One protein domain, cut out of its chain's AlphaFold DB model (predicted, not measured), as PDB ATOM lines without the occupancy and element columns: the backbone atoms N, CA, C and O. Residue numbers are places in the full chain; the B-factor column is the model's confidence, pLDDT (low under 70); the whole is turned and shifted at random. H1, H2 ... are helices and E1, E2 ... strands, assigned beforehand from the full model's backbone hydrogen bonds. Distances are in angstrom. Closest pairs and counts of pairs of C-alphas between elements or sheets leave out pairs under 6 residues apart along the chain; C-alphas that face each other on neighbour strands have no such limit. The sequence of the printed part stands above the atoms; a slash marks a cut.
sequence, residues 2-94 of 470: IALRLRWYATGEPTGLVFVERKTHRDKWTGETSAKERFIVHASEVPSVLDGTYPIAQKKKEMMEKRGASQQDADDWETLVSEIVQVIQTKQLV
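This is residues 2 to 94 of the 470 residues of the protein "Hypothetical protein" of Minutocellus polymorphus (UniProt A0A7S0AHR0). A twisted antiparallel sheet, E1 - E2 - E3, is crossed on one face by the long helix H3; H2 folds back along H3, short H1 touches H3, and residues 27 to 32 stick out. The printed part has 93 residues, with three named strands, then three named helices: mixed class, only just compact, close to loose (radius of gyration of the C-alphas 14.4 A), spanning 41 by 34 by 29 A.

E1, residues 2 to 7, begins at C-alpha 2 (99.883, 203.023, 91.545). E2 is 17 to 24, 22.5 A; E3 35 to 42, 23.5 A; H1 46 to 50; H2 56 to 64; H3 71 to 90, 28.1 A, ending at C-alpha 90 (109.009, 192.895, 92.876).

E1 E2 E3 form a meander, successive antiparallel neighbours; N 5 and O 21 are 3.0 A apart, N 20 and O 39 2.9 A, within hydrogen-bond range. H3 runs across the strands, height over the sheet 9.4 A; closest to E3 are C-alphas of Trp 77 and Phe 39, 7.2 A. H2 and H3, a helical hairpin, touch at Lys 60 and Ala 74 (C-alphas 6.1 A). Every helix O i to N i+4 pair is within range.

The printed part has no cut, no long link and no printed residue under 70 pLDDT.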
ATOM      1  N   ILE A   2      98.613 202.265  91.499       90.88
ATOM      2  CA  ILE A   2      99.883 203.023  91.545       90.88
ATOM      3  C   ILE A   2     100.401 203.262  90.121       90.88
ATOM      4  O   ILE A   2     100.357 202.350  89.300       90.88
ATOM      5  N   ALA A   3     100.917 204.461  89.849       94.25
ATOM      6  CA  ALA A   3     101.702 204.773  88.657       94.25
ATOM      7  C   ALA A   3     103.046 205.395  89.062       94.25
ATOM      8  O   ALA A   3     103.073 206.362  89.827       94.25
ATOM      9  N   LEU A   4     104.145 204.852  88.537       95.75
ATOM     10  CA  LEU A   4     105.504 205.368  88.713       95.75
ATOM     11  C   LEU A   4     105.970 206.048  87.426       95.75
ATOM     12  O   LEU A   4     105.581 205.639  86.332       95.75
ATOM     13  N   ARG A   5     106.790 207.094  87.546       95.69
ATOM     14  CA  ARG A   5     107.439 207.736  86.395       95.69
ATOM     15  C   ARG A   5     108.720 208.458  86.782       95.69
ATOM     16  O   ARG A   5     108.790 209.096  87.830       95.69
ATOM     17  N   LEU A   6     109.676 208.432  85.867       95.31
ATOM     18  CA  LEU A   6     110.871 209.263  85.890       95.31
ATOM     19  C   LEU A   6     110.581 210.534  85.084       95.31
ATOM     20  O   LEU A   6     109.973 210.475  84.014       95.31
ATOM     21  N   ARG A   7     110.941 211.700  85.618       95.12
ATOM     22  CA  ARG A   7     110.650 213.003  85.008       95.12
ATOM     23  C   ARG A   7     111.850 213.928  85.133       95.12
ATOM     24  O   ARG A   7     112.348 214.128  86.229       95.12
ATOM     25  N   TRP A   8     112.212 214.593  84.049       93.75
ATOM     26  CA  TRP A   8     113.136 215.725  84.052       93.75
ATOM     27  C   TRP A   8     112.469 216.941  83.394       93.75
ATOM     28  O   TRP A   8     111.376 216.827  82.830       93.75
ATOM     29  N   TYR A   9     113.100 218.108  83.505       91.94
ATOM     30  CA  TYR A   9     112.689 219.330  82.814       91.94
ATOM     31  C   TYR A   9     113.886 219.847  82.012       91.94
ATOM     32  O   TYR A   9     114.804 220.427  82.582       91.94
ATOM     33  N   ALA A  10     113.893 219.589  80.707       81.94
ATOM     34  CA  ALA A  10     114.899 220.077  79.767       81.94
ATOM     35  C   ALA A  10     114.319 220.092  78.344       81.94
ATOM     36  O   ALA A  10     113.286 219.475  78.080       81.94
ATOM     37  N   THR A  11     115.011 220.761  77.423       74.12
ATOM     38  CA  THR A  11     114.773 220.667  75.972       74.12
ATOM     39  C   THR A  11     115.453 219.454  75.326       74.12
ATOM     40  O   THR A  11     115.156 219.148  74.176       74.12
ATOM     41  N   GLY A  12     116.334 218.755  76.051       77.56
ATOM     42  CA  GLY A  12     117.092 217.597  75.572       77.56
ATOM     43  C   GLY A  12     117.209 216.479  76.613       77.56
ATOM     44  O   GLY A  12     116.320 216.285  77.449       77.56
ATOM     45  N   GLU A  13     118.307 215.729  76.541       81.56
ATOM     46  CA  GLU A  13     118.548 214.546  77.374       81.56
ATOM     47  C   GLU A  13     118.756 214.883  78.867       81.56
ATOM     48  O   GLU A  13     119.201 215.985  79.208       81.56
ATOM     49  N   PRO A  14     118.408 213.963  79.788       83.44
ATOM     50  CA  PRO A  14     118.516 214.191  81.223       83.44
ATOM     51  C   PRO A  14     119.979 214.158  81.688       83.44
ATOM     52  O   PRO A  14     120.504 213.113  82.050       83.44
ATOM     53  N   THR A  15     120.634 215.318  81.732       82.50
ATOM     54  CA  THR A  15     122.006 215.464  82.262       82.50
ATOM     55  C   THR A  15     122.072 215.856  83.740       82.50
ATOM     56  O   THR A  15     123.140 215.770  84.336       82.50
ATOM     57  N   GLY A  16     120.954 216.295  84.331       87.81
ATOM     58  CA  GLY A  16     120.891 216.847  85.690       87.81
ATOM     59  C   GLY A  16     119.941 216.097  86.627       87.81
ATOM     60  O   GLY A  16     120.038 214.886  86.809       87.81
ATOM     61  N   LEU A  17     119.023 216.833  87.261       93.62
ATOM     62  CA  LEU A  17     118.105 216.297  88.271       93.62
ATOM     63  C   LEU A  17     116.907 215.565  87.648       93.62
ATOM     64  O   LEU A  17     116.180 216.120  86.818       93.62
ATOM     65  N   VAL A  18     116.655 214.343  88.121       95.56
ATOM     66  CA  VAL A  18     115.507 213.510  87.749       95.56
ATOM     67  C   VAL A  18     114.591 213.338  88.959       95.56
ATOM     68  O   VAL A  18     115.008 212.928  90.038       95.56
ATOM     69  N   PHE A  19     113.314 213.649  88.767       96.19
ATOM     70  CA  PHE A  19     112.242 213.439  89.729       96.19
ATOM     71  C   PHE A  19     111.688 212.024  89.553       96.19
ATOM     72  O   PHE A  19     111.059 211.723  88.533       96.19
ATOM     73  N   VAL A  20     111.884 211.175  90.558       96.62
ATOM     74  CA  VAL A  20     111.232 209.866  90.655       96.62
ATOM     75  C   VAL A  20     109.879 210.098  91.319       96.62
ATOM     76  O   VAL A  20     109.817 210.427  92.501       96.62
ATOM     77  N   GLU A  21     108.787 210.024  90.554       96.38
ATOM     78  CA  GLU A  21     107.443 210.365  91.033       96.38
ATOM     79  C   GLU A  21     106.538 209.132  91.154       96.38
ATOM     80  O   GLU A  21     106.355 208.384  90.188       96.38
ATOM     81  N   ARG A  22     105.871 209.001  92.306       96.12
ATOM     82  CA  ARG A  22     104.781 208.053  92.555       96.12
ATOM     83  C   ARG A  22     103.440 208.776  92.559       96.12
ATOM     84  O   ARG A  22     103.284 209.841  93.151       96.12
ATOM     85  N   LYS A  23     102.443 208.185  91.903       94.81
ATOM     86  CA  LYS A  23     101.030 208.555  92.029       94.81
ATOM     87  C   LYS A  23     100.250 207.371  92.573       94.81
ATOM     88  O   LYS A  23     100.173 206.343  91.904       94.81
ATOM     89  N   THR A  24      99.609 207.554  93.718       91.56
ATOM     90  CA  THR A  24      98.765 206.536  94.352       91.56
ATOM     91  C   THR A  24      97.313 206.980  94.258       91.56
ATOM     92  O   THR A  24      96.869 207.883  94.965       91.56
ATOM     93  N   HIS A  25      96.560 206.364  93.346       87.75
ATOM     94  CA  HIS A  25      95.122 206.577  93.242       87.75
ATOM     95  C   HIS A  25      94.394 205.774  94.322       87.75
ATOM     96  O   HIS A  25      94.465 204.539  94.327       87.75
ATOM     97  N   ARG A  26      93.692 206.507  95.189       84.38
ATOM     98  CA  ARG A  26      92.729 206.022  96.182       84.38
ATOM     99  C   ARG A  26      91.318 206.431  95.747       84.38
ATOM    100  O   ARG A  26      91.144 207.521  95.187       84.38
ATOM    101  N   ASP A  27      90.342 205.553  95.957       78.00
ATOM    102  CA  ASP A  27      88.958 205.784  95.543       78.00
ATOM    103  C   ASP A  27      88.237 206.743  96.489       78.00
ATOM    104  O   ASP A  27      88.417 206.693  97.703       78.00
ATOM    105  N   LYS A  28      87.332 207.564  95.941       75.12
ATOM    106  CA  LYS A  28      86.592 208.575  96.719       75.12
ATOM    107  C   LYS A  28      85.790 208.000  97.893       75.12
ATOM    108  O   LYS A  28      85.584 208.713  98.866       75.12
ATOM    109  N   TRP A  29      85.328 206.751  97.802       75.56
ATOM    110  CA  TRP A  29      84.531 206.111  98.854       75.56
ATOM    111  C   TRP A  29      85.356 205.740 100.098       75.56
ATOM    112  O   TRP A  29      84.785 205.608 101.172       75.56
ATOM    113  N   THR A  30      86.686 205.634  99.977       78.00
ATOM    114  CA  THR A  30      87.583 205.376 101.122       78.00
ATOM    115  C   THR A  30      87.773 206.603 102.022       78.00
ATOM    116  O   THR A  30      88.342 206.489 103.101       78.00
ATOM    117  N   GLY A  31      87.342 207.791 101.576       78.12
ATOM    118  CA  GLY A  31      87.617 209.073 102.237       78.12
ATOM    119  C   GLY A  31      89.049 209.590 102.042       78.12
ATOM    120  O   GLY A  31      89.315 210.766 102.276       78.12
ATOM    121  N   GLU A  32      89.970 208.754 101.560       79.00
ATOM    122  CA  GLU A  32      91.381 209.096 101.420       79.00
ATOM    123  C   GLU A  32      91.678 209.821 100.096       79.00
ATOM    124  O   GLU A  32      91.249 209.424  99.007       79.00
ATOM    125  N   THR A  33      92.488 210.878 100.153       78.50
ATOM    126  CA  THR A  33      92.910 211.603  98.949       78.50
ATOM    127  C   THR A  33      93.965 210.829  98.159       78.50
ATOM    128  O   THR A  33      94.914 210.284  98.718       78.50
ATOM    129  N   SER A  34      93.855 210.840  96.827       84.75
ATOM    130  CA  SER A  34      94.905 210.301  95.952       84.75
ATOM    131  C   SER A  34      96.198 211.115  96.086       84.75
ATOM    132  O   SER A  34      96.186 212.326  95.870       84.75
ATOM    133  N   ALA A  35      97.307 210.448  96.400       88.06
ATOM    134  CA  ALA A  35      98.589 211.081  96.697       88.06
ATOM    135  C   ALA A  35      99.498 211.192  95.462       88.06
ATOM    136  O   ALA A  35      99.433 210.378  94.530       88.06
ATOM    137  N   LYS A  36     100.382 212.197  95.470       92.00
ATOM    138  CA  LYS A  36     101.514 212.301  94.546       92.00
ATOM    139  C   LYS A  36     102.780 212.625  95.333       92.00
ATOM    140  O   LYS A  36     102.966 213.760  95.761       92.00
ATOM    141  N   GLU A  37     103.666 211.650  95.426       95.00
ATOM    142  CA  GLU A  37     104.931 211.730  96.151       95.00
ATOM    143  C   GLU A  37     106.095 211.727  95.155       95.00
ATOM    144  O   GLU A  37     105.942 211.307  94.001       95.00
ATOM    145  N   ARG A  38     107.259 212.232  95.564       95.62
ATOM    146  CA  ARG A  38     108.463 212.208  94.728       95.62
ATOM    147  C   ARG A  38     109.733 212.402  95.539       95.62
ATOM    148  O   ARG A  38     109.732 213.178  96.489       95.62
ATOM    149  N   PHE A  39     110.818 211.814  95.059       95.31
ATOM    150  CA  PHE A  39     112.178 212.181  95.443       95.31
ATOM    151  C   PHE A  39     112.982 212.607  94.207       95.31
ATOM    152  O   PHE A  39     112.498 212.522  93.074       95.31
ATOM    153  N   ILE A  40     114.181 213.143  94.429       95.00
ATOM    154  CA  ILE A  40     115.066 213.654  93.378       95.00
ATOM    155  C   ILE A  40     116.380 212.878  93.440       95.00
ATOM    156  O   ILE A  40     116.931 212.707  94.525       95.00
ATOM    157  N   VAL A  41     116.875 212.448  92.283       95.12
ATOM    158  CA  VAL A  41     118.196 211.824  92.103       95.12
ATOM    159  C   VAL A  41     118.945 212.499  90.961       95.12
ATOM    160  O   VAL A  41     118.338 213.191  90.135       95.12
ATOM    161  N   HIS A  42     120.259 212.303  90.884       94.25
ATOM    162  CA  HIS A  42     121.003 212.678  89.686       94.25
ATOM    163  C   HIS A  42     120.726 211.683  88.545       94.25
ATOM    164  O   HIS A  42     120.516 210.497  88.792       94.25
ATOM    165  N   ALA A  43     120.756 212.125  87.286       92.19
ATOM    166  CA  ALA A  43     120.469 211.261  86.135       92.19
ATOM    167  C   ALA A  43     121.376 210.015  86.042       92.19
ATOM    168  O   ALA A  43     120.927 208.961  85.591       92.19
ATOM    169  N   SER A  44     122.620 210.116  86.525       91.88
ATOM    170  CA  SER A  44     123.572 208.997  86.618       91.88
ATOM    171  C   SER A  44     123.257 207.988  87.729       91.88
ATOM    172  O   SER A  44     123.769 206.875  87.694       91.88
ATOM    173  N   GLU A  45     122.450 208.363  88.725       93.12
ATOM    174  CA  GLU A  45     122.017 207.485  89.822       93.12
ATOM    175  C   GLU A  45     120.714 206.738  89.479       93.12
ATOM    176  O   GLU A  45     120.358 205.774  90.150       93.12
ATOM    177  N   VAL A  46     119.991 207.140  88.427       93.94
ATOM    178  CA  VAL A  46     118.727 206.495  88.031       93.94
ATOM    179  C   VAL A  46     118.878 204.989  87.754       93.94
ATOM    180  O   VAL A  46     118.025 204.245  88.242       93.94
ATOM    181  N   PRO A  47     119.929 204.491  87.062       92.62
ATOM    182  CA  PRO A  47     120.131 203.051  86.900       92.62
ATOM    183  C   PRO A  47     120.199 202.297  88.233       92.62
ATOM    184  O   PRO A  47     119.515 201.295  88.380       92.62
ATOM    185  N   SER A  48     120.896 202.810  89.257       93.12
ATOM    186  CA  SER A  48     120.969 202.114  90.553       93.12
ATOM    187  C   SER A  48     119.646 202.124  91.327       93.12
ATOM    188  O   SER A  48     119.389 201.202  92.101       93.12
ATOM    189  N   VAL A  49     118.760 203.099  91.085       93.31
ATOM    190  CA  VAL A  49     117.367 203.064  91.577       93.31
ATOM    191  C   VAL A  49     116.560 201.968  90.874       93.31
ATOM    192  O   VAL A  49     115.786 201.272  91.529       93.31
ATOM    193  N   LEU A  50     116.735 201.797  89.560       91.69
ATOM    194  CA  LEU A  50     116.042 200.758  88.790       91.69
ATOM    195  C   LEU A  50     116.555 199.352  89.132       91.69
ATOM    196  O   LEU A  50     115.746 198.458  89.364       91.69
ATOM    197  N   ASP A  51     117.873 199.187  89.255       90.25
ATOM    198  CA  ASP A  51     118.558 197.927  89.570       90.25
ATOM    199  C   ASP A  51     118.483 197.544  91.064       90.25
ATOM    200  O   ASP A  51     118.934 196.471  91.456       90.25
ATOM    201  N   GLY A  52     117.939 198.417  91.921       90.38
ATOM    202  CA  GLY A  52     117.815 198.181  93.364       90.38
ATOM    203  C   GLY A  52     119.122 198.268  94.162       90.38
ATOM    204  O   GLY A  52     119.163 197.861  95.318       90.38
ATOM    205  N   THR A  53     120.180 198.828  93.570       92.50
ATOM    206  CA  THR A  53     121.508 199.012  94.185       92.50
ATOM    207  C   THR A  53     121.729 200.419  94.762       92.50
ATOM    208  O   THR A  53     122.824 200.739  95.226       92.50
ATOM    209  N   TYR A  54     120.707 201.281  94.739       94.12
ATOM    210  CA  TYR A  54     120.781 202.659  95.231       94.12
ATOM    211  C   TYR A  54     121.149 202.721  96.732       94.12
ATOM    212  O   TYR A  54     120.495 202.067  97.547       94.12
ATOM    213  N   PRO A  55     122.161 203.511  97.144       94.38
ATOM    214  CA  PRO A  55     122.689 203.488  98.510       94.38
ATOM    215  C   PRO A  55     121.841 204.332  99.482       94.38
ATOM    216  O   PRO A  55     122.269 205.388  99.956       94.38
ATOM    217  N   ILE A  56     120.629 203.854  99.797       93.44
ATOM    218  CA  ILE A  56     119.618 204.558 100.612       93.44
ATOM    219  C   ILE A  56     120.194 205.031 101.956       93.44
ATOM    220  O   ILE A  56     120.132 206.221 102.259       93.44
ATOM    221  N   ALA A  57     120.829 204.140 102.724       93.19
ATOM    222  CA  ALA A  57     121.363 204.464 104.051       93.19
ATOM    223  C   ALA A  57     122.468 205.540 104.024       93.19
ATOM    224  O   ALA A  57     122.502 206.426 104.879       93.19
ATOM    225  N   GLN A  58     123.349 205.513 103.014       93.69
ATOM    226  CA  GLN A  58     124.360 206.557 102.828       93.69
ATOM    227  C   GLN A  58     123.693 207.896 102.491       93.69
ATOM    228  O   GLN A  58     123.998 208.915 103.107       93.69
ATOM    229  N   LYS A  59     122.742 207.889 101.551       92.06
ATOM    230  CA  LYS A  59     122.027 209.090 101.105       92.06
ATOM    231  C   LYS A  59     121.157 209.701 102.210       92.06
ATOM    232  O   LYS A  59     121.078 210.925 102.299       92.06
ATOM    233  N   LYS A  60     120.597 208.880 103.104       91.62
ATOM    234  CA  LYS A  60     119.922 209.331 104.329       91.62
ATOM    235  C   LYS A  60     120.888 210.060 105.266       91.62
ATOM    236  O   LYS A  60     120.572 211.150 105.737       91.62
ATOM    237  N   LYS A  61     122.097 209.526 105.481       91.56
ATOM    238  CA  LYS A  61     123.143 210.201 106.272       91.56
ATOM    239  C   LYS A  61     123.575 211.531 105.636       91.56
ATOM    240  O   LYS A  61     123.572 212.550 106.316       91.56
ATOM    241  N   GLU A  62     123.829 211.548 104.323       89.88
ATOM    242  CA  GLU A  62     124.113 212.773 103.550       89.88
ATOM    243  C   GLU A  62     122.963 213.802 103.605       89.88
ATOM    244  O   GLU A  62     123.189 215.001 103.430       89.88
ATOM    245  N   MET A  63     121.716 213.360 103.810       87.25
ATOM    246  CA  MET A  63     120.568 214.244 104.025       87.25
ATOM    247  C   MET A  63     120.568 214.824 105.443       87.25
ATOM    248  O   MET A  63     120.430 216.035 105.585       87.25
ATOM    249  N   MET A  64     120.791 213.995 106.465       87.56
ATOM    250  CA  MET A  64     120.844 214.406 107.877       87.56
ATOM    251  C   MET A  64     122.024 215.331 108.208       87.56
ATOM    252  O   MET A  64     121.924 216.161 109.106       87.56
ATOM    253  N   GLU A  65     123.131 215.237 107.469       89.25
ATOM    254  CA  GLU A  65     124.288 216.134 107.614       89.25
ATOM    255  C   GLU A  65     124.029 217.555 107.057       89.25
ATOM    256  O   GLU A  65     124.822 218.471 107.293       89.25
ATOM    257  N   LYS A  66     122.916 217.788 106.342       87.50
ATOM    258  CA  LYS A  66     122.567 219.114 105.804       87.50
ATOM    259  C   LYS A  66     121.902 219.995 106.858       87.50
ATOM    260  O   LYS A  66     120.951 219.612 107.536       87.50
ATOM    261  N   ARG A  67     122.361 221.248 106.934       75.38
ATOM    262  CA  ARG A  67     121.828 222.269 107.848       75.38
ATOM    263  C   ARG A  67     120.326 222.482 107.619       75.38
ATOM    264  O   ARG A  67     119.937 223.015 106.585       75.38
ATOM    265  N   GLY A  68     119.516 222.128 108.618       76.69
ATOM    266  CA  GLY A  68     118.056 222.272 108.589       76.69
ATOM    267  C   GLY A  68     117.278 221.013 108.190       76.69
ATOM    268  O   GLY A  68     116.074 221.118 107.985       76.69
ATOM    269  N   ALA A  69     117.922 219.846 108.080       77.88
ATOM    270  CA  ALA A  69     117.225 218.579 107.868       77.88
ATOM    271  C   ALA A  69     116.385 218.169 109.094       77.88
ATOM    272  O   ALA A  69     116.867 218.209 110.228       77.88
ATOM    273  N   SER A  70     115.140 217.746 108.861       89.06
ATOM    274  CA  SER A  70     114.296 217.093 109.867       89.06
ATOM    275  C   SER A  70     114.529 215.583 109.849       89.06
ATOM    276  O   SER A  70     114.602 214.981 108.777       89.06
ATOM    277  N   GLN A  71     114.575 214.960 111.029       89.19
ATOM    278  CA  GLN A  71     114.614 213.499 111.162       89.19
ATOM    279  C   GLN A  71     113.409 212.851 110.462       89.19
ATOM    280  O   GLN A  71     113.575 211.892 109.714       89.19
ATOM    281  N   GLN A  72     112.216 213.435 110.634       90.31
ATOM    282  CA  GLN A  72     110.987 212.939 110.018       90.31
ATOM    283  C   GLN A  72     111.056 212.982 108.485       90.31
ATOM    284  O   GLN A  72     110.730 211.991 107.843       90.31
ATOM    285  N   ASP A  73     111.554 214.075 107.894       88.75
ATOM    286  CA  ASP A  73     111.680 214.191 106.433       88.75
ATOM    287  C   ASP A  73     112.638 213.130 105.856       88.75
ATOM    288  O   ASP A  73     112.429 212.636 104.747       88.75
ATOM    289  N   ALA A  74     113.687 212.767 106.604       90.75
ATOM    290  CA  ALA A  74     114.647 211.739 106.210       90.75
ATOM    291  C   ALA A  74     114.087 210.310 106.350       90.75
ATOM    292  O   ALA A  74     114.410 209.448 105.530       90.75
ATOM    293  N   ASP A  75     113.246 210.060 107.358       93.19
ATOM    294  CA  ASP A  75     112.540 208.787 107.562       93.19
ATOM    295  C   ASP A  75     111.415 208.592 106.522       93.19
ATOM    296  O   ASP A  75     111.304 207.524 105.910       93.19
ATOM    297  N   ASP A  76     110.641 209.643 106.232       92.69
ATOM    298  CA  ASP A  76     109.623 209.666 105.171       92.69
ATOM    299  C   ASP A  76     110.266 209.485 103.779       92.69
ATOM    300  O   ASP A  76     109.756 208.742 102.933       92.69
ATOM    301  N   TRP A  77     111.426 210.114 103.537       94.50
ATOM    302  CA  TRP A  77     112.205 209.930 102.308       94.50
ATOM    303  C   TRP A  77     112.731 208.497 102.160       94.50
ATOM    304  O   TRP A  77     112.562 207.902 101.094       94.50
ATOM    305  N   GLU A  78     113.327 207.917 103.208       95.06
ATOM    306  CA  GLU A  78     113.817 206.531 103.186       95.06
ATOM    307  C   GLU A  78     112.680 205.547 102.901       95.06
ATOM    308  O   GLU A  78     112.836 204.654 102.061       95.06
ATOM    309  N   THR A  79     111.525 205.749 103.540       95.56
ATOM    310  CA  THR A  79     110.313 204.952 103.320       95.56
ATOM    311  C   THR A  79     109.883 205.025 101.853       95.56
ATOM    312  O   THR A  79     109.782 203.996 101.184       95.56
ATOM    313  N   LEU A  80     109.723 206.235 101.306       95.38
ATOM    314  CA  LEU A  80     109.301 206.449  99.920       95.38
ATOM    315  C   LEU A  80     110.261 205.819  98.897       95.38
ATOM    316  O   LEU A  80     109.809 205.212  97.922       95.38
ATOM    317  N   VAL A  81     111.576 205.974  99.090       95.94
ATOM    318  CA  VAL A  81     112.588 205.400  98.189       95.94
ATOM    319  C   VAL A  81     112.565 203.877  98.267       95.94
ATOM    320  O   VAL A  81     112.511 203.225  97.224       95.94
ATOM    321  N   SER A  82     112.538 203.313  99.477       96.06
ATOM    322  CA  SER A  82     112.512 201.863  99.700       96.06
ATOM    323  C   SER A  82     111.271 201.220  99.079       96.06
ATOM    324  O   SER A  82     111.394 200.254  98.331       96.06
ATOM    325  N   GLU A  83     110.085 201.799  99.293       95.75
ATOM    326  CA  GLU A  83     108.836 201.323  98.687       95.75
ATOM    327  C   GLU A  83     108.865 201.394  97.152       95.75
ATOM    328  O   GLU A  83     108.379 200.486  96.477       95.75
ATOM    329  N   ILE A  84     109.421 202.463  96.568       95.75
ATOM    330  CA  ILE A  84     109.509 202.610  95.107       95.75
ATOM    331  C   ILE A  84     110.488 201.590  94.514       95.75
ATOM    332  O   ILE A  84     110.129 200.916  93.546       95.75
ATOM    333  N   VAL A  85     111.676 201.432  95.103       95.31
ATOM    334  CA  VAL A  85     112.676 200.439  94.679       95.31
ATOM    335  C   VAL A  85     112.117 199.020  94.809       95.31
ATOM    336  O   VAL A  85     112.179 198.246  93.854       95.31
ATOM    337  N   GLN A  86     111.479 198.694  95.937       95.19
ATOM    338  CA  GLN A  86     110.826 197.402  96.148       95.19
ATOM    339  C   GLN A  86     109.742 197.141  95.097       95.19
ATOM    340  O   GLN A  86     109.695 196.057  94.521       95.19
ATOM    341  N   VAL A  87     108.888 198.125  94.789       95.12
ATOM    342  CA  VAL A  87     107.846 197.976  93.758       95.12
ATOM    343  C   VAL A  87     108.443 197.771  92.363       95.12
ATOM    344  O   VAL A  87     107.900 196.962  91.610       95.12
ATOM    345  N   ILE A  88     109.539 198.455  92.018       94.06
ATOM    346  CA  ILE A  88     110.249 198.253  90.744       94.06
ATOM    347  C   ILE A  88     110.778 196.820  90.653       94.06
ATOM    348  O   ILE A  88     110.501 196.138  89.669       94.06
ATOM    349  N   GLN A  89     111.453 196.343  91.699       93.31
ATOM    350  CA  GLN A  89     112.053 195.009  91.749       93.31
ATOM    351  C   GLN A  89     110.999 193.890  91.777       93.31
ATOM    352  O   GLN A  89     110.984 193.024  90.905       93.31
ATOM    353  N   THR A  90     110.050 193.929  92.718       95.12
ATOM    354  CA  THR A  90     109.009 192.895  92.876       95.12
ATOM    355  C   THR A  90     108.069 192.803  91.671       95.12
ATOM    356  O   THR A  90     107.555 191.724  91.388       95.12
ATOM    357  N   LYS A  91     107.826 193.908  90.950       94.12
ATOM    358  CA  LYS A  91     106.980 193.910  89.741       94.12
ATOM    359  C   LYS A  91     107.765 193.944  88.429       94.12
ATOM    360  O   LYS A  91     107.135 194.073  87.383       94.12
ATOM    361  N   GLN A  92     109.096 193.843  88.488       91.44
ATOM    362  CA  GLN A  92     110.004 193.858  87.332       91.44
ATOM    363  C   GLN A  92     109.699 195.013  86.359       91.44
ATOM    364  O   GLN A  92     109.535 194.827  85.153       91.44
ATOM    365  N   LEU A  93     109.543 196.222  86.907       91.31
ATOM    366  CA  LEU A  93     109.112 197.384  86.133       91.31
ATOM    367  C   LEU A  93     110.252 197.929  85.273       91.31
ATOM    368  O   LEU A  93     111.320 198.266  85.775       91.31
ATOM    369  N   VAL A  94     109.966 198.105  83.985       89.25
ATOM    370  CA  VAL A  94     110.893 198.658  82.991       89.25
ATOM    371  C   VAL A  94     110.331 199.938  82.363       89.25
ATOM    372  O   VAL A  94     109.102 200.104  82.306       89.25
TER     373      VAL A  94